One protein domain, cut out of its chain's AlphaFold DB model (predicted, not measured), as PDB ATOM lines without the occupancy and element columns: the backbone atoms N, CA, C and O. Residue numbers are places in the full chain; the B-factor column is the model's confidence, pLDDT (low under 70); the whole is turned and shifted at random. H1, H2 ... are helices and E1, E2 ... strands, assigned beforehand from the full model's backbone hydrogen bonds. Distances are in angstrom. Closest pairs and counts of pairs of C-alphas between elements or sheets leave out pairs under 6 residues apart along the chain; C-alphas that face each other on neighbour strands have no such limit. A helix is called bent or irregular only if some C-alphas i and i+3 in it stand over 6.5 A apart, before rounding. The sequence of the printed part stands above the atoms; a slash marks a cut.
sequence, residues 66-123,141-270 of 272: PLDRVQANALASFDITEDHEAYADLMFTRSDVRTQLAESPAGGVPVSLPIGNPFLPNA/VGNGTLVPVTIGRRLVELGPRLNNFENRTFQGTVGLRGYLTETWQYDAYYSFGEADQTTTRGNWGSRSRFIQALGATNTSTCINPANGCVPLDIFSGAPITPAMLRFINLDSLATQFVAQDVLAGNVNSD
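What this domain is: This is residues 66 to 123 and 141 to 270 of the 272 residues of an uncharacterized protein of Xanthomonadaceae bacterium SCN 69-123 (UniProt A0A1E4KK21). Picture a long, narrow blade with a small head at one end: the blade is the twisted sheet E1 E2 E5 E6 E7, and the head holds the bent strand pair E3 and E4, the short helices H1 and H2, and the loops of residues 215 to 241. The blade makes most of the length, and neither helix is on it. The printed part has 188 residues, with named elements in the order E1 E2 E3 E4 E5 E6 H1 H2 E7; the class is mostly strand, and both sheets are antiparallel. The whole is extended, a rod spanning 95 by 29 by 26 A, with a radius of gyration of the C-alphas of 29.4 A.

Where its parts are: Begin in the large sheet at C-alpha 67, (205.941, 283.469, 218.411), where E1 starts its 44.8 A run over residues 67 to 81. E2, residues 84 to 101, covers 55.6 A; E5, residues 161 to 179, 58.8 A; E6, residues 184 to 202, 59.3 A. E7, residues 252 to 269, covers 56.1 A and ends at C-alpha 269, (225.674, 247.074, 241.119). For the head, find E3 at residues 105 to 114, E4 at 146 to 154, H1 at 207 to 214, from C-alpha 207 at (202.056, 306.434, 237.137), and H2 at 242 to 248.

How they stand to each other: Walk across the large sheet in the order E1, E2, E5, E6, E7; E1 and E7 are its edge strands. E1 and E2 form a hairpin, with N 74 and O 90 2.8 A apart. E2 and E5 are antiparallel at 172 degrees, and N 91 and O 171 are 2.8 A apart. E5 and E6 are a hairpin, with N 172 and O 192 at 2.8 A; between E6 and E7, N 193 and O 260 are 2.9 A apart. These pairs are within hydrogen-bond range. In the head, E3 and E4 are antiparallel at 156 degrees, with N 111 and O 149 at 2.8 A; E3 bends by 79 degrees at residue 108 and E4 by 56 degrees at residue 149. The closest C-alphas of E3 and H1, those of Val 111 and Ile 211, are 6.1 A apart. H1 and H2 touch at a steep tilt of 52 degrees, opposite ways, closest at the C-alphas of Arg 209 and Ile 248, 5.1 A. In H1 and H2 every O i to N i+4 pair is within hydrogen-bond range. H2 and E3 are apart.

The domain as a whole: The two C-alphas farthest apart, those of Asn 122 and Glu 182, are 94.8 A from each other. Residues 124 to 140 are not printed, and C-alphas 123 and 141 are 12.1 A apart across that cut. The link from H1 to H2, 27 residues, is long. Mean pLDDT of the printed part is 95.0, and no printed residue is under 70.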
ATOM      1  N   PRO A  66     202.033 286.339 218.292       87.88
ATOM      2  CA  PRO A  66     203.050 285.774 217.417       87.88
ATOM      3  C   PRO A  66     204.223 285.244 218.251       87.88
ATOM      4  O   PRO A  66     204.602 285.852 219.254       87.88
ATOM      5  N   LEU A  67     204.769 284.108 217.826       93.38
ATOM      6  CA  LEU A  67     205.941 283.469 218.411       93.38
ATOM      7  C   LEU A  67     206.919 283.169 217.276       93.38
ATOM      8  O   LEU A  67     206.596 282.373 216.394       93.38
ATOM      9  N   ASP A  68     208.092 283.790 217.322       95.69
ATOM     10  CA  ASP A  68     209.257 283.368 216.546       95.69
ATOM     11  C   ASP A  68     210.149 282.534 217.467       95.69
ATOM     12  O   ASP A  68     210.447 282.951 218.589       95.69
ATOM     13  N   ARG A  69     210.514 281.323 217.043       96.56
ATOM     14  CA  ARG A  69     211.316 280.407 217.853       96.56
ATOM     15  C   ARG A  69     212.269 279.605 216.987       96.56
ATOM     16  O   ARG A  69     211.842 278.870 216.101       96.56
ATOM     17  N   VAL A  70     213.545 279.659 217.351       97.31
ATOM     18  CA  VAL A  70     214.595 278.789 216.821       97.31
ATOM     19  C   VAL A  70     215.044 277.860 217.935       97.31
ATOM     20  O   VAL A  70     215.327 278.305 219.048       97.31
ATOM     21  N   GLN A  71     215.104 276.572 217.633       97.38
ATOM     22  CA  GLN A  71     215.577 275.548 218.550       97.38
ATOM     23  C   GLN A  71     216.557 274.640 217.815       97.38
ATOM     24  O   GLN A  71     216.301 274.249 216.676       97.38
ATOM     25  N   ALA A  72     217.663 274.314 218.471       97.94
ATOM     26  CA  ALA A  72     218.656 273.370 217.987       97.94
ATOM     27  C   ALA A  72     219.035 272.426 219.127       97.94
ATOM     28  O   ALA A  72     219.205 272.866 220.262       97.94
ATOM     29  N   ASN A  73     219.165 271.144 218.806       97.88
ATOM     30  CA  ASN A  73     219.621 270.122 219.736       97.88
ATOM     31  C   ASN A  73     220.746 269.338 219.061       97.88
ATOM     32  O   ASN A  73     220.647 269.039 217.867       97.88
ATOM     33  N   ALA A  74     221.796 269.019 219.807       98.06
ATOM     34  CA  ALA A  74     222.903 268.195 219.352       98.06
ATOM     35  C   ALA A  74     223.176 267.108 220.389       98.06
ATOM     36  O   ALA A  74     223.338 267.395 221.570       98.06
ATOM     37  N   LEU A  75     223.222 265.868 219.917       98.06
ATOM     38  CA  LEU A  75     223.500 264.685 220.719       98.06
ATOM     39  C   LEU A  75     224.736 264.013 220.128       98.06
ATOM     40  O   LEU A  75     224.822 263.861 218.906       98.06
ATOM     41  N   ALA A  76     225.680 263.624 220.976       97.88
ATOM     42  CA  ALA A  76     226.878 262.907 220.569       97.88
ATOM     43  C   ALA A  76     227.200 261.796 221.568       97.88
ATOM     44  O   ALA A  76     227.073 261.985 222.778       97.88
ATOM     45  N   SER A  77     227.656 260.665 221.045       97.44
ATOM     46  CA  SER A  77     228.226 259.565 221.813       97.44
ATOM     47  C   SER A  77     229.509 259.078 221.149       97.44
ATOM     48  O   SER A  77     229.667 259.171 219.927       97.44
ATOM     49  N   PHE A  78     230.447 258.600 221.960       97.88
ATOM     50  CA  PHE A  78     231.713 258.047 221.506       97.88
ATOM     51  C   PHE A  78     232.149 256.904 222.421       97.88
ATOM     52  O   PHE A  78     232.409 257.120 223.607       97.88
ATOM     53  N   ASP A  79     232.277 255.713 221.845       97.81
ATOM     54  CA  ASP A  79     232.786 254.535 222.539       97.81
ATOM     55  C   ASP A  79     234.309 254.654 222.673       97.81
ATOM     56  O   ASP A  79     235.057 254.588 221.694       97.81
ATOM     57  N   ILE A  80     234.771 254.880 223.902       96.56
ATOM     58  CA  ILE A  80     236.197 254.939 224.239       96.56
ATOM     59  C   ILE A  80     236.778 253.520 224.203       96.56
ATOM     60  O   ILE A  80     237.878 253.305 223.691       96.56
ATOM     61  N   THR A  81     236.027 252.562 224.748       95.81
ATOM     62  CA  THR A  81     236.263 251.112 224.700       95.81
ATOM     63  C   THR A  81     234.914 250.398 224.574       95.81
ATOM     64  O   THR A  81     233.874 251.050 224.568       95.81
ATOM     65  N   GLU A  82     234.907 249.062 224.521       92.25
ATOM     66  CA  GLU A  82     233.662 248.269 224.549       92.25
ATOM     67  C   GLU A  82     232.838 248.482 225.839       92.25
ATOM     68  O   GLU A  82     231.626 248.280 225.828       92.25
ATOM     69  N   ASP A  83     233.477 248.951 226.919       95.19
ATOM     70  CA  ASP A  83     232.877 249.101 228.251       95.19
ATOM     71  C   ASP A  83     232.639 250.560 228.674       95.19
ATOM     72  O   ASP A  83     232.045 250.808 229.729       95.19
ATOM     73  N   HIS A  84     233.125 251.538 227.901       96.88
ATOM     74  CA  HIS A  84     233.141 252.949 228.294       96.88
ATOM     75  C   HIS A  84     232.713 253.873 227.156       96.88
ATOM     76  O   HIS A  84     233.332 253.901 226.095       96.88
ATOM     77  N   GLU A  85     231.726 254.722 227.431       98.12
ATOM     78  CA  GLU A  85     231.146 255.673 226.488       98.12
ATOM     79  C   GLU A  85     231.229 257.098 227.054       98.12
ATOM     80  O   GLU A  85     230.831 257.374 228.190       98.12
ATOM     81  N   ALA A  86     231.715 258.032 226.237       98.31
ATOM     82  CA  ALA A  86     231.527 259.459 226.462       98.31
ATOM     83  C   ALA A  86     230.264 259.935 225.749       98.31
ATOM     84  O   ALA A  86     230.026 259.566 224.599       98.31
ATOM     85  N   TYR A  87     229.489 260.804 226.393       98.44
ATOM     86  CA  TYR A  87     228.279 261.374 225.810       98.44
ATOM     87  C   TYR A  87     228.186 262.886 226.019       98.44
ATOM     88  O   TYR A  87     228.735 263.449 226.970       98.44
ATOM     89  N   ALA A  88     227.462 263.545 225.117       98.31
ATOM     90  CA  ALA A  88     227.118 264.955 225.209       98.31
ATOM     91  C   ALA A  88     225.693 265.216 224.692       98.31
ATOM     92  O   ALA A  88     225.302 264.706 223.642       98.31
ATOM     93  N   ASP A  89     224.954 266.059 225.409       98.06
ATOM     94  CA  ASP A  89     223.648 266.603 225.026       98.06
ATOM     95  C   ASP A  89     223.715 268.126 225.120       98.06
ATOM     96  O   ASP A  89     224.051 268.666 226.171       98.06
ATOM     97  N   LEU A  90     223.442 268.822 224.019       98.19
ATOM     98  CA  LEU A  90     223.403 270.277 223.950       98.19
ATOM     99  C   LEU A  90     222.053 270.733 223.398       98.19
ATOM    100  O   LEU A  90     221.648 270.340 222.303       98.19
ATOM    101  N   MET A  91     221.410 271.660 224.100       98.19
ATOM    102  CA  MET A  91     220.147 272.280 223.723       98.19
ATOM    103  C   MET A  91     220.309 273.798 223.658       98.19
ATOM    104  O   MET A  91     220.755 274.444 224.606       98.19
ATOM    105  N   PHE A  92     219.859 274.400 222.563       98.12
ATOM    106  CA  PHE A  92     219.744 275.845 222.412       98.12
ATOM    107  C   PHE A  92     218.329 276.220 221.984       98.12
ATOM    108  O   PHE A  92     217.760 275.626 221.067       98.12
ATOM    109  N   THR A  93     217.754 277.237 222.619       98.25
ATOM    110  CA  THR A  93     216.473 277.823 222.218       98.25
ATOM    111  C   THR A  93     216.545 279.342 222.273       98.25
ATOM    112  O   THR A  93     216.976 279.923 223.266       98.25
ATOM    113  N   ARG A  94     216.050 279.997 221.225       97.75
ATOM    114  CA  ARG A  94     215.765 281.432 221.195       97.75
ATOM    115  C   ARG A  94     214.299 281.637 220.851       97.75
ATOM    116  O   ARG A  94     213.804 280.999 219.927       97.75
ATOM    117  N   SER A  95     213.626 282.549 221.545       97.31
ATOM    118  CA  SER A  95     212.280 282.987 221.163       97.31
ATOM    119  C   SER A  95     212.089 284.496 221.284       97.31
ATOM    120  O   SER A  95     212.664 285.118 222.174       97.31
ATOM    121  N   ASP A  96     211.276 285.059 220.392       96.75
ATOM    122  CA  ASP A  96     210.769 286.437 220.425       96.75
ATOM    123  C   ASP A  96     209.236 286.369 220.440       96.75
ATOM    124  O   ASP A  96     208.607 285.752 219.570       96.75
ATOM    125  N   VAL A  97     208.634 286.949 221.478       95.62
ATOM    126  CA  VAL A  97     207.181 287.022 221.643       95.62
ATOM    127  C   VAL A  97     206.769 288.470 221.802       95.62
ATOM    128  O   VAL A  97     207.078 289.122 222.800       95.62
ATOM    129  N   ARG A  98     205.968 288.944 220.851       93.25
ATOM    130  CA  ARG A  98     205.380 290.284 220.891       93.25
ATOM    131  C   ARG A  98     203.949 290.204 221.370       93.25
ATOM    132  O   ARG A  98     203.115 289.529 220.766       93.25
ATOM    133  N   THR A  99     203.639 290.925 222.437       93.00
ATOM    134  CA  THR A  99     202.270 291.070 222.925       93.00
ATOM    135  C   THR A  99     201.799 292.506 222.777       93.00
ATOM    136  O   THR A  99     202.568 293.460 222.902       93.00
ATOM    137  N   GLN A 100     200.508 292.654 222.504       92.94
ATOM    138  CA  GLN A 100     199.845 293.937 222.396       92.94
ATOM    139  C   GLN A 100     198.570 293.906 223.228       92.94
ATOM    140  O   GLN A 100     197.757 292.981 223.124       92.94
ATOM    141  N   LEU A 101     198.406 294.947 224.037       91.56
ATOM    142  CA  LEU A 101     197.191 295.225 224.780       91.56
ATOM    143  C   LEU A 101     196.638 296.589 224.357       91.56
ATOM    144  O   LEU A 101     197.383 297.457 223.904       91.56
ATOM    145  N   ALA A 102     195.349 296.808 224.597       92.62
ATOM    146  CA  ALA A 102     194.743 298.127 224.514       92.62
ATOM    147  C   ALA A 102     195.501 299.147 225.378       92.62
ATOM    148  O   ALA A 102     196.215 298.787 226.329       92.62
ATOM    149  N   GLU A 103     195.300 300.415 225.056       93.75
ATOM    150  CA  GLU A 103     196.008 301.580 225.572       93.75
ATOM    151  C   GLU A 103     195.981 301.639 227.099       93.75
ATOM    152  O   GLU A 103     195.077 301.111 227.760       93.75
ATOM    153  N   SER A 104     196.988 302.263 227.696       92.75
ATOM    154  CA  SER A 104     197.166 302.233 229.146       92.75
ATOM    155  C   SER A 104     195.974 302.808 229.915       92.75
ATOM    156  O   SER A 104     195.556 303.941 229.667       92.75
ATOM    157  N   PRO A 105     195.424 302.072 230.897       91.56
ATOM    158  CA  PRO A 105     194.486 302.640 231.849       91.56
ATOM    159  C   PRO A 105     195.252 303.355 232.972       91.56
ATOM    160  O   PRO A 105     195.915 302.711 233.783       91.56
ATOM    161  N   ALA A 106     195.088 304.670 233.108       90.06
ATOM    162  CA  ALA A 106     195.320 305.371 234.372       90.06
ATOM    163  C   ALA A 106     194.084 305.174 235.267       90.06
ATOM    164  O   ALA A 106     193.324 306.104 235.535       90.06
ATOM    165  N   GLY A 107     193.826 303.913 235.625       85.69
ATOM    166  CA  GLY A 107     192.648 303.478 236.368       85.69
ATOM    167  C   GLY A 107     192.926 303.321 237.851       85.69
ATOM    168  O   GLY A 107     193.905 302.682 238.227       85.69
ATOM    169  N   GLY A 108     192.058 303.883 238.691       86.06
ATOM    170  CA  GLY A 108     192.201 303.752 240.139       86.06
ATOM    171  C   GLY A 108     193.432 304.481 240.678       86.06
ATOM    172  O   GLY A 108     194.003 304.050 241.675       86.06
ATOM    173  N   VAL A 109     193.883 305.552 240.014       93.62
ATOM    174  CA  VAL A 109     195.078 306.297 240.426       93.62
ATOM    175  C   VAL A 109     194.683 307.338 241.478       93.62
ATOM    176  O   VAL A 109     194.065 308.335 241.104       93.62
ATOM    177  N   PRO A 110     195.018 307.159 242.771       94.81
ATOM    178  CA  PRO A 110     194.841 308.209 243.768       94.81
ATOM    179  C   PRO A 110     195.765 309.391 243.459       94.81
ATOM    180  O   PRO A 110     196.961 309.212 243.216       94.81
ATOM    181  N   VAL A 111     195.195 310.592 243.476       95.19
ATOM    182  CA  VAL A 111     195.861 311.868 243.211       95.19
ATOM    183  C   VAL A 111     195.411 312.873 244.267       95.19
ATOM    184  O   VAL A 111     194.221 313.006 244.545       95.19
ATOM    185  N   SER A 112     196.358 313.624 244.820       95.19
ATOM    186  CA  SER A 112     196.062 314.854 245.556       95.19
ATOM    187  C   SER A 112     195.955 315.997 244.546       95.19
ATOM    188  O   SER A 112     196.959 316.613 244.200       95.19
ATOM    189  N   LEU A 113     194.758 316.217 244.001       96.00
ATOM    190  CA  LEU A 113     194.519 317.184 242.927       96.00
ATOM    191  C   LEU A 113     194.440 318.608 243.505       96.00
ATOM    192  O   LEU A 113     193.603 318.840 244.379       96.00
ATOM    193  N   PRO A 114     195.240 319.578 243.029       97.00
ATOM    194  CA  PRO A 114     195.042 320.981 243.380       97.00
ATOM    195  C   PRO A 114     193.685 321.467 242.864       97.00
ATOM    196  O   PRO A 114     193.411 321.382 241.666       97.00
ATOM    197  N   ILE A 115     192.832 322.001 243.739       96.56
ATOM    198  CA  ILE A 115     191.503 322.501 243.347       96.56
ATOM    199  C   ILE A 115     191.596 323.659 242.342       96.56
ATOM    200  O   ILE A 115     190.738 323.828 241.472       96.56
ATOM    201  N   GLY A 116     192.688 324.421 242.412       97.06
ATOM    202  CA  GLY A 116     193.027 325.468 241.466       97.06
ATOM    203  C   GLY A 116     193.718 324.987 240.196       97.06
ATOM    204  O   GLY A 116     194.252 325.830 239.478       97.06
ATOM    205  N   ASN A 117     193.724 323.684 239.890       97.69
ATOM    206  CA  ASN A 117     194.225 323.203 238.607       97.69
ATOM    207  C   ASN A 117     193.484 323.937 237.466       97.69
ATOM    208  O   ASN A 117     192.246 323.951 237.452       97.69
ATOM    209  N   PRO A 118     194.213 324.592 236.541       96.50
ATOM    210  CA  PRO A 118     193.614 325.442 235.512       96.50
ATOM    211  C   PRO A 118     192.843 324.650 234.457       96.50
ATOM    212  O   PRO A 118     191.965 325.210 233.809       96.50
ATOM    213  N   PHE A 119     193.144 323.360 234.298       96.44
ATOM    214  CA  PHE A 119     192.467 322.485 233.347       96.44
ATOM    215  C   PHE A 119     191.149 321.942 233.895       96.44
ATOM    216  O   PHE A 119     190.283 321.557 233.116       96.44
ATOM    217  N   LEU A 120     190.965 321.928 235.223       95.94
ATOM    218  CA  LEU A 120     189.706 321.527 235.846       95.94
ATOM    219  C   LEU A 120     188.601 322.538 235.466       95.94
ATOM    220  O   LEU A 120     188.721 323.719 235.813       95.94
ATOM    221  N   PRO A 121     187.514 322.121 234.791       95.75
ATOM    222  CA  PRO A 121     186.442 323.039 234.430       95.75
ATOM    223  C   PRO A 121     185.783 323.659 235.661       95.75
ATOM    224  O   PRO A 121     185.730 323.053 236.735       95.75
ATOM    225  N   ASN A 122     185.255 324.877 235.517       95.75
ATOM    226  CA  ASN A 122     184.711 325.609 236.658       95.75
ATOM    227  C   ASN A 122     183.528 324.886 237.322       95.75
ATOM    228  O   ASN A 122     183.482 324.827 238.545       95.75
ATOM    229  N   ALA A 123     182.616 324.292 236.545       94.81
ATOM    230  CA  ALA A 123     181.482 323.545 237.093       94.81
ATOM    231  C   ALA A 123     181.950 322.359 237.960       94.81
ATOM    232  O   ALA A 123     181.577 322.274 239.131       94.81
ATOM    233  N   VAL A 141     190.935 329.125 240.333       97.56
ATOM    234  CA  VAL A 141     192.152 328.740 239.590       97.56
ATOM    235  C   VAL A 141     193.392 329.291 240.306       97.56
ATOM    236  O   VAL A 141     193.362 330.398 240.836       97.56
ATOM    237  N   GLY A 142     194.479 328.522 240.344       96.50
ATOM    238  CA  GLY A 142     195.716 328.893 241.034       96.50
ATOM    239  C   GLY A 142     195.772 328.487 242.506       96.50
ATOM    240  O   GLY A 142     196.858 328.429 243.081       96.50
ATOM    241  N   ASN A 143     194.636 328.157 243.124       96.75
ATOM    242  CA  ASN A 143     194.598 327.721 244.512       96.75
ATOM    243  C   ASN A 143     195.277 326.347 244.721       96.75
ATOM    244  O   ASN A 143     194.998 325.375 244.016       96.75
ATOM    245  N   GLY A 144     196.161 326.274 245.718       94.88
ATOM    246  CA  GLY A 144     196.958 325.087 246.033       94.88
ATOM    247  C   GLY A 144     196.296 324.066 246.963       94.88
ATOM    248  O   GLY A 144     196.932 323.062 247.275       94.88
ATOM    249  N   THR A 145     195.059 324.288 247.425       95.81
ATOM    250  CA  THR A 145     194.348 323.340 248.294       95.81
ATOM    251  C   THR A 145     194.215 321.994 247.592       95.81
ATOM    252  O   THR A 145     193.626 321.888 246.513       95.81
ATOM    253  N   LEU A 146     194.790 320.961 248.206       95.00
ATOM    254  CA  LEU A 146     194.837 319.617 247.649       95.00
ATOM    255  C   LEU A 146     193.595 318.825 248.043       95.00
ATOM    256  O   LEU A 146     193.230 318.744 249.215       95.00
ATOM    257  N   VAL A 147     192.987 318.180 247.055       94.88
ATOM    258  CA  VAL A 147     191.799 317.353 247.227       94.88
ATOM    259  C   VAL A 147     192.130 315.917 246.825       94.88
ATOM    260  O   VAL A 147     192.465 315.683 245.661       94.88
ATOM    261  N   PRO A 148     192.032 314.930 247.736       94.94
ATOM    262  CA  PRO A 148     192.239 313.539 247.365       94.94
ATOM    263  C   PRO A 148     191.098 313.074 246.460       94.94
ATOM    264  O   PRO A 148     189.928 313.110 246.855       94.94
ATOM    265  N   VAL A 149     191.443 312.639 245.256       94.88
ATOM    266  CA  VAL A 149     190.540 312.066 244.255       94.88
ATOM    267  C   VAL A 149     191.187 310.826 243.656       94.88
ATOM    268  O   VAL A 149     192.405 310.669 243.703       94.88
ATOM    269  N   THR A 150     190.390 309.956 243.051       95.06
ATOM    270  CA  THR A 150     190.915 308.825 242.285       95.06
ATOM    271  C   THR A 150     190.550 309.000 240.819       95.06
ATOM    272  O   THR A 150     189.381 309.159 240.478       95.06
ATOM    273  N   ILE A 151     191.551 308.981 239.945       94.56
ATOM    274  CA  ILE A 151     191.390 309.193 238.507       94.56
ATOM    275  C   ILE A 151     191.228 307.853 237.782       94.56
ATOM    276  O   ILE A 151     191.894 306.862 238.097       94.56
ATOM    277  N   GLY A 152     190.324 307.842 236.803       94.00
ATOM    278  CA  GLY A 152     190.074 306.758 235.861       94.00
ATOM    279  C   GLY A 152     190.054 307.276 234.424       94.00
ATOM    280  O   GLY A 152     188.985 307.523 233.869       94.00
ATOM    281  N   ARG A 153     191.232 307.412 233.805       92.50
ATOM    282  CA  ARG A 153     191.394 307.872 232.412       92.50
ATOM    283  C   ARG A 153     192.060 306.792 231.570       92.50
ATOM    284  O   ARG A 153     193.079 306.237 231.971       92.50
ATOM    285  N   ARG A 154     191.510 306.484 230.398       93.12
ATOM    286  CA  ARG A 154     192.208 305.657 229.400       93.12
ATOM    287  C   ARG A 154     193.130 306.554 228.586       93.12
ATOM    288  O   ARG A 154     192.617 307.491 228.010       93.12
ATOM    289  N   LEU A 155     194.428 306.293 228.492       92.50
ATOM    290  CA  LEU A 155     195.380 307.113 227.726       92.50
ATOM    291  C   LEU A 155     195.433 306.678 226.253       92.50
ATOM    292  O   LEU A 155     196.440 306.136 225.804       92.50
ATOM    293  N   VAL A 156     194.337 306.875 225.516       92.19
ATOM    294  CA  VAL A 156     194.221 306.481 224.094       92.19
ATOM    295  C   VAL A 156     195.284 307.138 223.211       92.19
ATOM    296  O   VAL A 156     195.707 306.591 222.201       92.19
ATOM    297  N   GLU A 157     195.772 308.297 223.638       92.75
ATOM    298  CA  GLU A 157     196.766 309.107 222.949       92.75
ATOM    299  C   GLU A 157     198.175 308.486 222.960       92.75
ATOM    300  O   GLU A 157     199.012 308.874 222.151       92.75
ATOM    301  N   LEU A 158     198.447 307.517 223.847       91.75
ATOM    302  CA  LEU A 158     199.698 306.742 223.838       91.75
ATOM    303  C   LEU A 158     199.687 305.609 222.802       91.75
ATOM    304  O   LEU A 158     200.739 305.048 222.503       91.75
ATOM    305  N   GLY A 159     198.518 305.256 222.267       92.75
ATOM    306  CA  GLY A 159     198.351 304.053 221.465       92.75
ATOM    307  C   GLY A 159     198.436 302.762 222.296       92.75
ATOM    308  O   GLY A 159     198.467 302.794 223.534       92.75
ATOM    309  N   PRO A 160     198.405 301.595 221.630       93.25
ATOM    310  CA  PRO A 160     198.373 300.311 222.310       93.25
ATOM    311  C   PRO A 160     199.671 300.060 223.078       93.25
ATOM    312  O   PRO A 160     200.757 300.489 222.681       93.25
ATOM    313  N   ARG A 161     199.551 299.313 224.177       93.69
ATOM    314  CA  ARG A 161     200.695 298.878 224.980       93.69
ATOM    315  C   ARG A 161     201.389 297.724 224.287       93.69
ATOM    316  O   ARG A 161     200.748 296.717 223.982       93.69
ATOM    317  N   LEU A 162     202.697 297.848 224.121       93.19
ATOM    318  CA  LEU A 162     203.537 296.842 223.487       93.19
ATOM    319  C   LEU A 162     204.417 296.173 224.541       93.19
ATOM    320  O   LEU A 162     204.947 296.848 225.427       93.19
ATOM    321  N   ASN A 163     204.581 294.857 224.447       94.12
ATOM    322  CA  ASN A 163     205.624 294.134 225.169       94.12
ATOM    323  C   ASN A 163     206.378 293.244 224.192       94.12
ATOM    324  O   ASN A 163     205.742 292.514 223.432       94.12
ATOM    325  N   ASN A 164     207.705 293.274 224.251       95.12
ATOM    326  CA  ASN A 164     208.549 292.258 223.638       95.12
ATOM    327  C   ASN A 164     209.154 291.401 224.740       95.12
ATOM    328  O   ASN A 164     209.615 291.957 225.737       95.12
ATOM    329  N   PHE A 165     209.148 290.087 224.551       96.38
ATOM    330  CA  PHE A 165     209.839 289.125 225.400       96.38
ATOM    331  C   PHE A 165     210.828 288.356 224.533       96.38
ATOM    332  O   PHE A 165     210.430 287.572 223.672       96.38
ATOM    333  N   GLU A 166     212.109 288.590 224.769       96.88
ATOM    334  CA  GLU A 166     213.210 287.914 224.097       96.88
ATOM    335  C   GLU A 166     213.814 286.924 225.083       96.88
ATOM    336  O   GLU A 166     214.369 287.340 226.095       96.88
ATOM    337  N   ASN A 167     213.679 285.625 224.811       97.38
ATOM    338  CA  ASN A 167     214.240 284.570 225.652       97.38
ATOM    339  C   ASN A 167     215.362 283.847 224.916       97.38
ATOM    340  O   ASN A 167     215.208 283.479 223.745       97.38
ATOM    341  N   ARG A 168     216.449 283.560 225.626       97.75
ATOM    342  CA  ARG A 168     217.540 282.706 225.165       97.75
ATOM    343  C   ARG A 168     217.872 281.697 226.248       97.75
ATOM    344  O   ARG A 168     218.181 282.078 227.369       97.75
ATOM    345  N   THR A 169     217.862 280.424 225.894       98.00
ATOM    346  CA  THR A 169     218.238 279.333 226.788       98.00
ATOM    347  C   THR A 169     219.287 278.474 226.112       98.00
ATOM    348  O   THR A 169     219.137 278.104 224.946       98.00
ATOM    349  N   PHE A 170     220.335 278.153 226.853       98.12
ATOM    350  CA  PHE A 170     221.346 277.188 226.466       98.12
ATOM    351  C   PHE A 170     221.529 276.211 227.617       98.12
ATOM    352  O   PHE A 170     221.610 276.627 228.769       98.12
ATOM    353  N   GLN A 171     221.541 274.922 227.320       97.94
ATOM    354  CA  GLN A 171     221.790 273.866 228.290       97.94
ATOM    355  C   GLN A 171     222.726 272.856 227.649       97.94
ATOM    356  O   GLN A 171     222.626 272.582 226.453       97.94
ATOM    357  N   GLY A 172     223.637 272.317 228.441       97.88
ATOM    358  CA  GLY A 172     224.537 271.272 228.009       97.88
ATOM    359  C   GLY A 172     224.809 270.290 229.130       97.88
ATOM    360  O   GLY A 172     224.913 270.678 230.289       97.88
ATOM    361  N   THR A 173     224.933 269.021 228.777       98.38
ATOM    362  CA  THR A 173     225.409 267.957 229.653       98.38
ATOM    363  C   THR A 173     226.513 267.215 228.930       98.38
ATOM    364  O   THR A 173     226.353 266.842 227.771       98.38
ATOM    365  N   VAL A 174     227.628 266.989 229.611       98.12
ATOM    366  CA  VAL A 174     228.703 266.113 229.146       98.12
ATOM    367  C   VAL A 174     228.986 265.085 230.224       98.12
ATOM    368  O   VAL A 174     229.000 265.420 231.409       98.12
ATOM    369  N   GLY A 175     229.202 263.838 229.831       98.12
ATOM    370  CA  GLY A 175     229.390 262.768 230.795       98.12
ATOM    371  C   GLY A 175     230.143 261.570 230.250       98.12
ATOM    372  O   GLY A 175     230.428 261.452 229.058       98.12
ATOM    373  N   LEU A 176     230.487 260.696 231.183       98.12
ATOM    374  CA  LEU A 176     231.126 259.411 230.966       98.12
ATOM    375  C   LEU A 176     230.281 258.361 231.670       98.12
ATOM    376  O   LEU A 176     229.970 258.506 232.854       98.12
ATOM    377  N   ARG A 177     229.956 257.289 230.959       97.50
ATOM    378  CA  ARG A 177     229.240 256.141 231.514       97.50
ATOM    379  C   ARG A 177     229.889 254.844 231.068       97.50
ATOM    380  O   ARG A 177     230.538 254.801 230.025       97.50
ATOM    381  N   GLY A 178     229.718 253.791 231.852       96.19
ATOM    382  CA  GLY A 178     230.274 252.491 231.502       96.19
ATOM    383  C   GLY A 178     230.316 251.503 232.654       96.19
ATOM    384  O   GLY A 178     229.700 251.719 233.701       96.19
ATOM    385  N   TYR A 179     231.084 250.436 232.458       95.75
ATOM    386  CA  TYR A 179     231.250 249.340 233.407       95.75
ATOM    387  C   TYR A 179     232.613 249.418 234.106       95.75
ATOM    388  O   TYR A 179     233.648 249.536 233.461       95.75
ATOM    389  N   LEU A 180     232.628 249.372 235.440       91.12
ATOM    390  CA  LEU A 180     233.858 249.230 236.234       91.12
ATOM    391  C   LEU A 180     234.273 247.755 236.356       91.12
ATOM    392  O   LEU A 180     235.459 247.446 236.448       91.12
ATOM    393  N   THR A 181     233.282 246.863 236.390       89.50
ATOM    394  CA  THR A 181     233.399 245.399 236.340       89.50
ATOM    395  C   THR A 181     232.155 244.834 235.642       89.50
ATOM    396  O   THR A 181     231.240 245.588 235.321       89.50
ATOM    397  N   GLU A 182     232.053 243.509 235.491       86.00
ATOM    398  CA  GLU A 182     230.866 242.845 234.917       86.00
ATOM    399  C   GLU A 182     229.536 243.163 235.636       86.00
ATOM    400  O   GLU A 182     228.470 243.019 235.042       86.00
ATOM    401  N   THR A 183     229.575 243.594 236.903       89.88
ATOM    402  CA  THR A 183     228.371 243.883 237.709       89.88
ATOM    403  C   THR A 183     228.243 245.345 238.122       89.88
ATOM    404  O   THR A 183     227.150 245.777 238.483       89.88
ATOM    405  N   TRP A 184     229.334 246.114 238.083       93.38
ATOM    406  CA  TRP A 184     229.361 247.506 238.528       93.38
ATOM    407  C   TRP A 184     229.326 248.461 237.341       93.38
ATOM    408  O   TRP A 184     230.219 248.435 236.498       93.38
ATOM    409  N   GLN A 185     228.356 249.371 237.333       96.25
ATOM    410  CA  GLN A 185     228.233 250.440 236.340       96.25
ATOM    411  C   GLN A 185     228.348 251.820 236.986       96.25
ATOM    412  O   GLN A 185     227.986 252.008 238.153       96.25
ATOM    413  N   TYR A 186     228.809 252.797 236.211       96.69
ATOM    414  CA  TYR A 186     228.891 254.192 236.630       96.69
ATOM    415  C   TYR A 186     228.310 255.147 235.584       96.69
ATOM    416  O   TYR A 186     228.280 254.849 234.389       96.69
ATOM    417  N   ASP A 187     227.889 256.319 236.054       97.56
ATOM    418  CA  ASP A 187     227.600 257.497 235.233       97.56
ATOM    419  C   ASP A 187     228.079 258.734 235.991       97.56
ATOM    420  O   ASP A 187     227.644 258.981 237.119       97.56
ATOM    421  N   ALA A 188     229.006 259.478 235.398       98.06
ATOM    422  CA  ALA A 188     229.484 260.747 235.917       98.06
ATOM    423  C   ALA A 188     229.296 261.834 234.863       98.06
ATOM    424  O   ALA A 188     229.737 261.680 233.725       98.06
ATOM    425  N   TYR A 189     228.689 262.952 235.251       98.12
ATOM    426  CA  TYR A 189     228.364 264.025 234.323       98.12
ATOM    427  C   TYR A 189     228.498 265.408 234.943       98.12
ATOM    428  O   TYR A 189     228.374 265.611 236.154       98.12
ATOM    429  N   TYR A 190     228.712 266.372 234.059       98.31
ATOM    430  CA  TYR A 190     228.642 267.792 234.329       98.31
ATOM    431  C   TYR A 190     227.565 268.402 233.435       98.31
ATOM    432  O   TYR A 190     227.626 268.269 232.212       98.31
ATOM    433  N   SER A 191     226.578 269.054 234.044       97.94
ATOM    434  CA  SER A 191     225.574 269.829 233.325       97.94
ATOM    435  C   SER A 191     225.679 271.309 233.661       97.94
ATOM    436  O   SER A 191     225.902 271.694 234.808       97.94
ATOM    437  N   PHE A 192     225.520 272.135 232.639       98.19
ATOM    438  CA  PHE A 192     225.558 273.585 232.719       98.19
ATOM    439  C   PHE A 192     224.386 274.165 231.935       98.19
ATOM    440  O   PHE A 192     223.902 273.580 230.962       98.19
ATOM    441  N   GLY A 193     223.915 275.336 232.335       98.00
ATOM    442  CA  GLY A 193     222.851 276.001 231.607       98.00
ATOM    443  C   GLY A 193     222.695 277.463 231.965       98.00
ATOM    444  O   GLY A 193     222.923 277.874 233.099       98.00
ATOM    445  N   GLU A 194     222.253 278.233 230.980       98.00
ATOM    446  CA  GLU A 194     221.963 279.654 231.086       98.00
ATOM    447  C   GLU A 194     220.586 279.958 230.494       98.00
ATOM    448  O   GLU A 194     220.196 279.423 229.451       98.00
ATOM    449  N   ALA A 195     219.858 280.865 231.137       97.31
ATOM    450  CA  ALA A 195     218.619 281.430 230.634       97.31
ATOM    451  C   ALA A 195     218.634 282.954 230.795       97.31
ATOM    452  O   ALA A 195     218.755 283.471 231.904       97.31
ATOM    453  N   ASP A 196     218.479 283.661 229.678       97.50
ATOM    454  CA  ASP A 196     218.304 285.109 229.606       97.50
ATOM    455  C   ASP A 196     216.884 285.423 229.130       97.50
ATOM    456  O   ASP A 196     216.393 284.812 228.175       97.50
ATOM    457  N   GLN A 197     216.240 286.384 229.786       96.94
ATOM    458  CA  GLN A 197     215.036 287.024 229.287       96.94
ATOM    459  C   GLN A 197     215.192 288.542 229.328       96.94
ATOM    460  O   GLN A 197     215.309 289.141 230.401       96.94
ATOM    461  N   THR A 198     215.017 289.180 228.176       97.19
ATOM    462  CA  THR A 198     214.854 290.627 228.058       97.19
ATOM    463  C   THR A 198     213.398 290.969 227.753       97.19
ATOM    464  O   THR A 198     212.794 290.454 226.818       97.19
ATOM    465  N   THR A 199     212.811 291.851 228.559       95.75
ATOM    466  CA  THR A 199     211.460 292.385 228.370       95.75
ATOM    467  C   THR A 199     211.520 293.876 228.076       95.75
ATOM    468  O   THR A 199     211.981 294.651 228.914       95.75
ATOM    469  N   THR A 200     210.981 294.302 226.935       95.44
ATOM    470  CA  THR A 200     210.786 295.724 226.611       95.44
ATOM    471  C   THR A 200     209.306 296.065 226.643       95.44
ATOM    472  O   THR A 200     208.502 295.366 226.028       95.44
ATOM    473  N   ARG A 201     208.931 297.154 227.309       93.88
ATOM    474  CA  ARG A 201     207.553 297.630 227.438       93.88
ATOM    475  C   ARG A 201     207.436 299.029 226.854       93.88
ATOM    476  O   ARG A 201     208.055 299.945 227.382       93.88
ATOM    477  N   GLY A 202     206.621 299.179 225.812       93.38
ATOM    478  CA  GLY A 202     206.374 300.454 225.132       93.38
ATOM    479  C   GLY A 202     204.957 300.982 225.356       93.38
ATOM    480  O   GLY A 202     204.009 300.195 225.445       93.38
ATOM    481  N   ASN A 203     204.809 302.307 225.432       93.00
ATOM    482  CA  ASN A 203     203.518 303.011 225.587       93.00
ATOM    483  C   ASN A 203     202.749 302.676 226.874       93.00
ATOM    484  O   ASN A 203     201.524 302.788 226.937       93.00
ATOM    485  N   TRP A 204     203.450 302.251 227.926       92.19
ATOM    486  CA  TRP A 204     202.805 301.894 229.189       92.19
ATOM    487  C   TRP A 204     202.426 303.108 230.033       92.19
ATOM    488  O   TRP A 204     201.487 303.020 230.830       92.19
ATOM    489  N   GLY A 205     203.082 304.250 229.833       92.56
ATOM    490  CA  GLY A 205     202.924 305.385 230.727       92.56
ATOM    491  C   GLY A 205     203.593 305.159 232.085       92.56
ATOM    492  O   GLY A 205     203.865 304.041 232.519       92.56
ATOM    493  N   SER A 206     203.840 306.252 232.791       93.81
ATOM    494  CA  SER A 206     204.409 306.264 234.130       93.81
ATOM    495  C   SER A 206     203.400 306.827 235.114       93.81
ATOM    496  O   SER A 206     203.010 307.992 235.030       93.81
ATOM    497  N   ARG A 207     202.997 306.011 236.092       93.75
ATOM    498  CA  ARG A 207     202.056 306.434 237.137       93.75
ATOM    499  C   ARG A 207     202.590 307.626 237.931       93.75
ATOM    500  O   ARG A 207     201.827 308.540 238.222       93.75
ATOM    501  N   SER A 208     203.880 307.636 238.269       94.81
ATOM    502  CA  SER A 208     204.484 308.735 239.028       94.81
ATOM    503  C   SER A 208     204.494 310.034 238.223       94.81
ATOM    504  O   SER A 208     204.078 311.064 238.749       94.81
ATOM    505  N   ARG A 209     204.872 309.986 236.939       95.81
ATOM    506  CA  ARG A 209     204.850 311.171 236.068       95.81
ATOM    507  C   ARG A 209     203.433 311.641 235.749       95.81
ATOM    508  O   ARG A 209     203.198 312.841 235.710       95.81
ATOM    509  N   PHE A 210     202.479 310.727 235.603       96.44
ATOM    510  CA  PHE A 210     201.064 311.071 235.460       96.44
ATOM    511  C   PHE A 210     200.546 311.845 236.683       96.44
ATOM    512  O   PHE A 210     199.990 312.927 236.527       96.44
ATOM    513  N   ILE A 211     200.791 311.349 237.904       96.69
ATOM    514  CA  ILE A 211     200.417 312.052 239.147       96.69
ATOM    515  C   ILE A 211     201.119 313.415 239.229       96.69
ATOM    516  O   ILE A 211     200.480 314.416 239.553       96.69
ATOM    517  N   GLN A 212     202.413 313.466 238.905       97.31
ATOM    518  CA  GLN A 212     203.202 314.698 238.913       97.31
ATOM    519  C   GLN A 212     202.628 315.754 237.954       97.31
ATOM    520  O   GLN A 212     202.496 316.914 238.338       97.31
ATOM    521  N   ALA A 213     202.238 315.347 236.742       97.44
ATOM    522  CA  ALA A 213     201.704 316.230 235.707       97.44
ATOM    523  C   ALA A 213     200.313 316.796 236.034       97.44
ATOM    524  O   ALA A 213     199.972 317.890 235.590       97.44
ATOM    525  N   LEU A 214     199.505 316.072 236.817       97.12
ATOM    526  CA  LEU A 214     198.203 316.560 237.296       97.12
ATOM    527  C   LEU A 214     198.326 317.565 238.450       97.12
ATOM    528  O   LEU A 214     197.394 318.326 238.720       97.12
ATOM    529  N   GLY A 215     199.470 317.580 239.132       96.94
ATOM    530  CA  GLY A 215     199.780 318.536 240.186       96.94
ATOM    531  C   GLY A 215     200.207 319.885 239.618       96.94
ATOM    532  O   GLY A 215     201.382 320.225 239.698       96.94
ATOM    533  N   ALA A 216     199.276 320.660 239.062       97.38
ATOM    534  CA  ALA A 216     199.536 321.990 238.508       97.38
ATOM    535  C   ALA A 216     198.522 323.025 239.022       97.38
ATOM    536  O   ALA A 216     197.357 322.700 239.234       97.38
ATOM    537  N   THR A 217     198.964 324.272 239.207       97.06
ATOM    538  CA  THR A 217     198.117 325.439 239.547       97.06
ATOM    539  C   THR A 217     198.133 326.514 238.456       97.06
ATOM    540  O   THR A 217     197.380 327.480 238.520       97.06
ATOM    541  N   ASN A 218     198.957 326.339 237.422       95.44
ATOM    542  CA  ASN A 218     198.977 327.143 236.203       95.44
ATOM    543  C   ASN A 218     199.228 326.220 234.994       95.44
ATOM    544  O   ASN A 218     199.488 325.029 235.161       95.44
ATOM    545  N   THR A 219     199.071 326.740 233.778       95.44
ATOM    546  CA  THR A 219     199.101 325.930 232.547       95.44
ATOM    547  C   THR A 219     200.512 325.580 232.073       95.44
ATOM    548  O   THR A 219     200.658 324.738 231.190       95.44
ATOM    549  N   SER A 220     201.544 326.200 232.649       95.12
ATOM    550  CA  SER A 220     202.924 326.140 232.158       95.12
ATOM    551  C   SER A 220     203.848 325.298 233.035       95.12
ATOM    552  O   SER A 220     204.787 324.699 232.519       95.12
ATOM    553  N   THR A 221     203.614 325.237 234.349       96.12
ATOM    554  CA  THR A 221     204.484 324.529 235.296       96.12
ATOM    555  C   THR A 221     203.708 323.627 236.249       96.12
ATOM    556  O   THR A 221     202.637 323.969 236.755       96.12
ATOM    557  N   CYS A 222     204.276 322.451 236.515       97.38
ATOM    558  CA  CYS A 222     203.825 321.591 237.603       97.38
ATOM    559  C   CYS A 222     204.314 322.147 238.947       97.38
ATOM    560  O   CYS A 222     205.379 322.760 239.021       97.38
ATOM    561  N   ILE A 223     203.592 321.848 240.028       96.50
ATOM    562  CA  ILE A 223     204.004 322.136 241.409       96.50
ATOM    563  C   ILE A 223     205.366 321.498 241.705       96.50
ATOM    564  O   ILE A 223     206.222 322.127 242.317       96.50
ATOM    565  N   ASN A 224     205.577 320.259 241.248       96.38
ATOM    566  CA  ASN A 224     206.891 319.624 241.250       96.38
ATOM    567  C   ASN A 224     207.509 319.712 239.840       96.38
ATOM    568  O   ASN A 224     207.125 318.918 238.974       96.38
ATOM    569  N   PRO A 225     208.475 320.621 239.595       95.38
ATOM    570  CA  PRO A 225     209.069 320.821 238.273       95.38
ATOM    571  C   PRO A 225     210.135 319.774 237.905       95.38
ATOM    572  O   PRO A 225     210.661 319.813 236.790       95.38
ATOM    573  N   ALA A 226     210.478 318.846 238.807       96.12
ATOM    574  CA  ALA A 226     211.542 317.869 238.586       96.12
ATOM    575  C   ALA A 226     211.355 317.084 237.278       96.12
ATOM    576  O   ALA A 226     210.235 316.756 236.885       96.12
ATOM    577  N   ASN A 227     212.471 316.739 236.630       94.62
ATOM    578  CA  ASN A 227     212.506 315.975 235.378       94.62
ATOM    579  C   ASN A 227     211.782 316.645 234.192       94.62
ATOM    580  O   ASN A 227     211.381 315.950 233.259       94.62
ATOM    581  N   GLY A 228     211.610 317.973 234.223       95.06
ATOM    582  CA  GLY A 228     210.984 318.725 233.133       95.06
ATOM    583  C   GLY A 228     209.477 318.488 233.037       95.06
ATOM    584  O   GLY A 228     208.960 318.266 231.945       95.06
ATOM    585  N   CYS A 229     208.786 318.481 234.180       97.62
ATOM    586  CA  CYS A 229     207.351 318.216 234.231       97.62
ATOM    587  C   CYS A 229     206.532 319.158 233.348       97.62
ATOM    588  O   CYS A 229     206.674 320.378 233.422       97.62
ATOM    589  N   VAL A 230     205.639 318.566 232.553       97.69
ATOM    590  CA  VAL A 230     204.674 319.271 231.704       97.69
ATOM    591  C   VAL A 230     203.281 319.061 232.298       97.69
ATOM    592  O   VAL A 230     202.875 317.902 232.421       97.69
ATOM    593  N   PRO A 231     202.543 320.128 232.664       97.62
ATOM    594  CA  PRO A 231     201.178 320.001 233.163       97.62
ATOM    595  C   PRO A 231     200.294 319.223 232.190       97.62
ATOM    596  O   PRO A 231     200.316 319.489 230.990       97.62
ATOM    597  N   LEU A 232     199.529 318.259 232.700       96.94
ATOM    598  CA  LEU A 232     198.681 317.390 231.889       96.94
ATOM    599  C   LEU A 232     197.220 317.831 231.967       96.94
ATOM    600  O   LEU A 232     196.632 317.881 233.049       96.94
ATOM    601  N   ASP A 233     196.624 318.051 230.799       95.06
ATOM    602  CA  ASP A 233     195.194 318.284 230.670       95.06
ATOM    603  C   ASP A 233     194.456 316.976 230.359       95.06
ATOM    604  O   ASP A 233     194.508 316.454 229.248       95.06
ATOM    605  N   ILE A 234     193.772 316.433 231.367       93.88
ATOM    606  CA  ILE A 234     192.839 315.309 231.195       93.88
ATOM    607  C   ILE A 234     191.381 315.731 231.383       93.88
ATOM    608  O   ILE A 234     190.500 314.867 231.396       93.88
ATOM    609  N   PHE A 235     191.126 317.020 231.603       93.06
ATOM    610  CA  PHE A 235     189.828 317.509 232.044       93.06
ATOM    611  C   PHE A 235     189.170 318.375 230.974       93.06
ATOM    612  O   PHE A 235     188.019 318.148 230.667       93.06
ATOM    613  N   SER A 236     189.839 319.321 230.331       85.50
ATOM    614  CA  SER A 236     189.127 320.276 229.464       85.50
ATOM    615  C   SER A 236     188.502 319.654 228.202       85.50
ATOM    616  O   SER A 236     187.685 320.291 227.542       85.50
ATOM    617  N   GLY A 237     188.894 318.424 227.851       83.44
ATOM    618  CA  GLY A 237     188.558 317.788 226.576       83.44
ATOM    619  C   GLY A 237     189.481 318.211 225.431       83.44
ATOM    620  O   GLY A 237     189.360 317.676 224.329       83.44
ATOM    621  N   ALA A 238     190.427 319.124 225.679       86.81
ATOM    622  CA  ALA A 238     191.467 319.460 224.721       86.81
ATOM    623  C   ALA A 238     192.360 318.239 224.411       86.81
ATOM    624  O   ALA A 238     192.584 317.393 225.284       86.81
ATOM    625  N   PRO A 239     192.904 318.142 223.185       88.62
ATOM    626  CA  PRO A 239     193.852 317.089 222.840       88.62
ATOM    627  C   PRO A 239     195.097 317.121 223.734       88.62
ATOM    628  O   PRO A 239     195.694 318.179 223.947       88.62
ATOM    629  N   ILE A 240     195.544 315.951 224.197       93.12
ATOM    630  CA  ILE A 240     196.813 315.836 224.922       93.12
ATOM    631  C   ILE A 240     197.963 316.128 223.950       93.12
ATOM    632  O   ILE A 240     198.106 315.484 222.911       93.12
ATOM    633  N   THR A 241     198.804 317.106 224.291       94.75
ATOM    634  CA  THR A 241     199.906 317.532 223.416       94.75
ATOM    635  C   THR A 241     201.051 316.508 223.377       94.75
ATOM    636  O   THR A 241     201.272 315.782 224.351       94.75
ATOM    637  N   PRO A 242     201.890 316.497 222.322       95.00
ATOM    638  CA  PRO A 242     203.073 315.635 222.276       95.00
ATOM    639  C   PRO A 242     204.048 315.837 223.446       95.00
ATOM    640  O   PRO A 242     204.714 314.893 223.860       95.00
ATOM    641  N   ALA A 243     204.148 317.055 223.993       94.81
ATOM    642  CA  ALA A 243     204.994 317.335 225.153       94.81
ATOM    643  C   ALA A 243     204.448 316.673 226.428       94.81
ATOM    644  O   ALA A 243     205.209 316.040 227.159       94.81
ATOM    645  N   MET A 244     203.132 316.751 226.646       96.06
ATOM    646  CA  MET A 244     202.452 316.054 227.741       96.06
ATOM    647  C   MET A 244     202.625 314.535 227.618       96.06
ATOM    648  O   MET A 244     203.000 313.887 228.594       96.06
ATOM    649  N   LEU A 245     202.431 313.975 226.414       94.62
ATOM    650  CA  LEU A 245     202.595 312.539 226.153       94.62
ATOM    651  C   LEU A 245     204.018 312.058 226.425       94.62
ATOM    652  O   LEU A 245     204.198 311.078 227.141       94.62
ATOM    653  N   ARG A 246     205.035 312.759 225.908       94.50
ATOM    654  CA  ARG A 246     206.443 312.414 226.165       94.50
ATOM    655  C   ARG A 246     206.801 312.486 227.641       94.50
ATOM    656  O   ARG A 246     207.624 311.702 228.096       94.50
ATOM    657  N   PHE A 247     206.211 313.422 228.383       96.00
ATOM    658  CA  PHE A 247     206.454 313.490 229.813       96.00
ATOM    659  C   PHE A 247     205.863 312.268 230.518       96.00
ATOM    660  O   PHE A 247     206.587 311.582 231.233       96.00
ATOM    661  N   ILE A 248     204.584 311.955 230.296       95.31
ATOM    662  CA  ILE A 248     203.919 310.859 231.014       95.31
ATOM    663  C   ILE A 248     204.300 309.467 230.511       95.31
ATOM    664  O   ILE A 248     204.082 308.507 231.247       95.31
ATOM    665  N   ASN A 249     204.848 309.326 229.302       93.88
ATOM    666  CA  ASN A 249     205.298 308.040 228.782       93.88
ATOM    667  C   ASN A 249     206.708 307.691 229.270       93.88
ATOM    668  O   ASN A 249     207.587 308.548 229.344       93.88
ATOM    669  N   LEU A 250     206.916 306.417 229.589       88.12
ATOM    670  CA  LEU A 250     208.227 305.837 229.851       88.12
ATOM    671  C   LEU A 250     208.234 304.425 229.284       88.12
ATOM    672  O   LEU A 250     207.365 303.620 229.632       88.12
ATOM    673  N   ASP A 251     209.237 304.135 228.469       85.38
ATOM    674  CA  ASP A 251     209.515 302.770 228.056       85.38
ATOM    675  C   ASP A 251     210.324 302.080 229.158       85.38
ATOM    676  O   ASP A 251     211.197 302.683 229.789       85.38
ATOM    677  N   SER A 252     209.998 300.821 229.439       89.38
ATOM    678  CA  SER A 252     210.640 300.039 230.496       89.38
ATOM    679  C   SER A 252     211.372 298.848 229.893       89.38
ATOM    680  O   SER A 252     210.808 298.108 229.092       89.38
ATOM    681  N   LEU A 253     212.624 298.671 230.305       92.44
ATOM    682  CA  LEU A 253     213.457 297.515 229.994       92.44
ATOM    683  C   LEU A 253     213.677 296.723 231.287       92.44
ATOM    684  O   LEU A 253     214.030 297.310 232.310       92.44
ATOM    685  N   ALA A 254     213.464 295.412 231.247       93.25
ATOM    686  CA  ALA A 254     213.765 294.504 232.348       93.25
ATOM    687  C   ALA A 254     214.526 293.292 231.812       93.25
ATOM    688  O   ALA A 254     214.074 292.654 230.866       93.25
ATOM    689  N   THR A 255     215.660 292.976 232.422       94.44
ATOM    690  CA  THR A 255     216.519 291.852 232.042       94.44
ATOM    691  C   THR A 255     216.609 290.874 233.205       94.44
ATOM    692  O   THR A 255     216.783 291.292 234.352       94.44
ATOM    693  N   GLN A 256     216.502 289.582 232.923       95.25
ATOM    694  CA  GLN A 256     216.651 288.507 233.894       95.25
ATOM    695  C   GLN A 256     217.649 287.488 233.355       95.25
ATOM    696  O   GLN A 256     217.532 287.069 232.211       95.25
ATOM    697  N   PHE A 257     218.598 287.081 234.193       96.81
ATOM    698  CA  PHE A 257     219.619 286.095 233.856       96.81
ATOM    699  C   PHE A 257     219.708 285.048 234.969       96.81
ATOM    700  O   PHE A 257     219.704 285.399 236.152       96.81
ATOM    701  N   VAL A 258     219.764 283.773 234.593       97.00
ATOM    702  CA  VAL A 258     219.912 282.625 235.496       97.00
ATOM    703  C   VAL A 258     220.962 281.687 234.913       97.00
ATOM    704  O   VAL A 258     220.903 281.385 233.724       97.00
ATOM    705  N   ALA A 259     221.877 281.205 235.752       97.38
ATOM    706  CA  ALA A 259     222.869 280.195 235.399       97.38
ATOM    707  C   ALA A 259     222.867 279.061 236.434       97.38
ATOM    708  O   ALA A 259     222.593 279.303 237.615       97.38
ATOM    709  N   GLN A 260     223.151 277.838 235.992       96.62
ATOM    710  CA  GLN A 260     223.236 276.656 236.843       96.62
ATOM    711  C   GLN A 260     224.344 275.725 236.359       96.62
ATOM    712  O   GLN A 260     224.449 275.466 235.166       96.62
ATOM    713  N   ASP A 261     225.068 275.159 237.322       97.62
ATOM    714  CA  ASP A 261     226.088 274.137 237.129       97.62
ATOM    715  C   ASP A 261     225.835 272.975 238.097       97.62
ATOM    716  O   ASP A 261     225.542 273.191 239.277       97.62
ATOM    717  N   VAL A 262     225.941 271.736 237.617       97.06
ATOM    718  CA  VAL A 262     225.793 270.516 238.419       97.06
ATOM    719  C   VAL A 262     226.880 269.527 238.031       97.06
ATOM    720  O   VAL A 262     227.050 269.213 236.860       97.06
ATOM    721  N   LEU A 263     227.575 268.992 239.030       97.19
ATOM    722  CA  LEU A 263     228.472 267.849 238.889       97.19
ATOM    723  C   LEU A 263     227.886 266.688 239.690       97.19
ATOM    724  O   LEU A 263     227.586 266.853 240.874       97.19
ATOM    725  N   ALA A 264     227.732 265.526 239.064       96.38
ATOM    726  CA  ALA A 264     227.208 264.337 239.721       96.38
ATOM    727  C   ALA A 264     227.929 263.072 239.248       96.38
ATOM    728  O   ALA A 264     228.469 263.016 238.145       96.38
ATOM    729  N   GLY A 265     227.927 262.056 240.107       95.00
ATOM    730  CA  GLY A 265     228.481 260.739 239.827       95.00
ATOM    731  C   GLY A 265     227.697 259.677 240.583       95.00
ATOM    732  O   GLY A 265     227.473 259.819 241.784       95.00
ATOM    733  N   ASN A 266     227.281 258.631 239.880       94.00
ATOM    734  CA  ASN A 266     226.522 257.513 240.423       94.00
ATOM    735  C   ASN A 266     227.249 256.205 240.119       94.00
ATOM    736  O   ASN A 266     227.833 256.056 239.046       94.00
ATOM    737  N   VAL A 267     227.197 255.262 241.060       92.50
ATOM    738  CA  VAL A 267     227.820 253.940 240.942       92.50
ATOM    739  C   VAL A 267     226.859 252.909 241.519       92.50
ATOM    740  O   VAL A 267     226.469 253.019 242.682       92.50
ATOM    741  N   ASN A 268     226.482 251.913 240.719       91.62
ATOM    742  CA  ASN A 268     225.465 250.925 241.081       91.62
ATOM    743  C   ASN A 268     225.937 249.510 240.702       91.62
ATOM    744  O   ASN A 268     226.656 249.350 239.717       91.62
ATOM    745  N   SER A 269     225.490 248.495 241.444       89.56
ATOM    746  CA  SER A 269     225.674 247.074 241.119       89.56
ATOM    747  C   SER A 269     224.469 246.278 241.576       89.56
ATOM    748  O   SER A 269     223.856 246.607 242.593       89.56
ATOM    749  N   ASP A 270     224.177 245.206 240.854       80.50
ATOM    750  CA  ASP A 270     223.356 244.118 241.370       80.50
ATOM    751  C   ASP A 270     224.255 243.198 242.216       80.50
ATOM    752  O   ASP A 270     225.374 242.886 241.802       80.50
TER     753      ASP A 270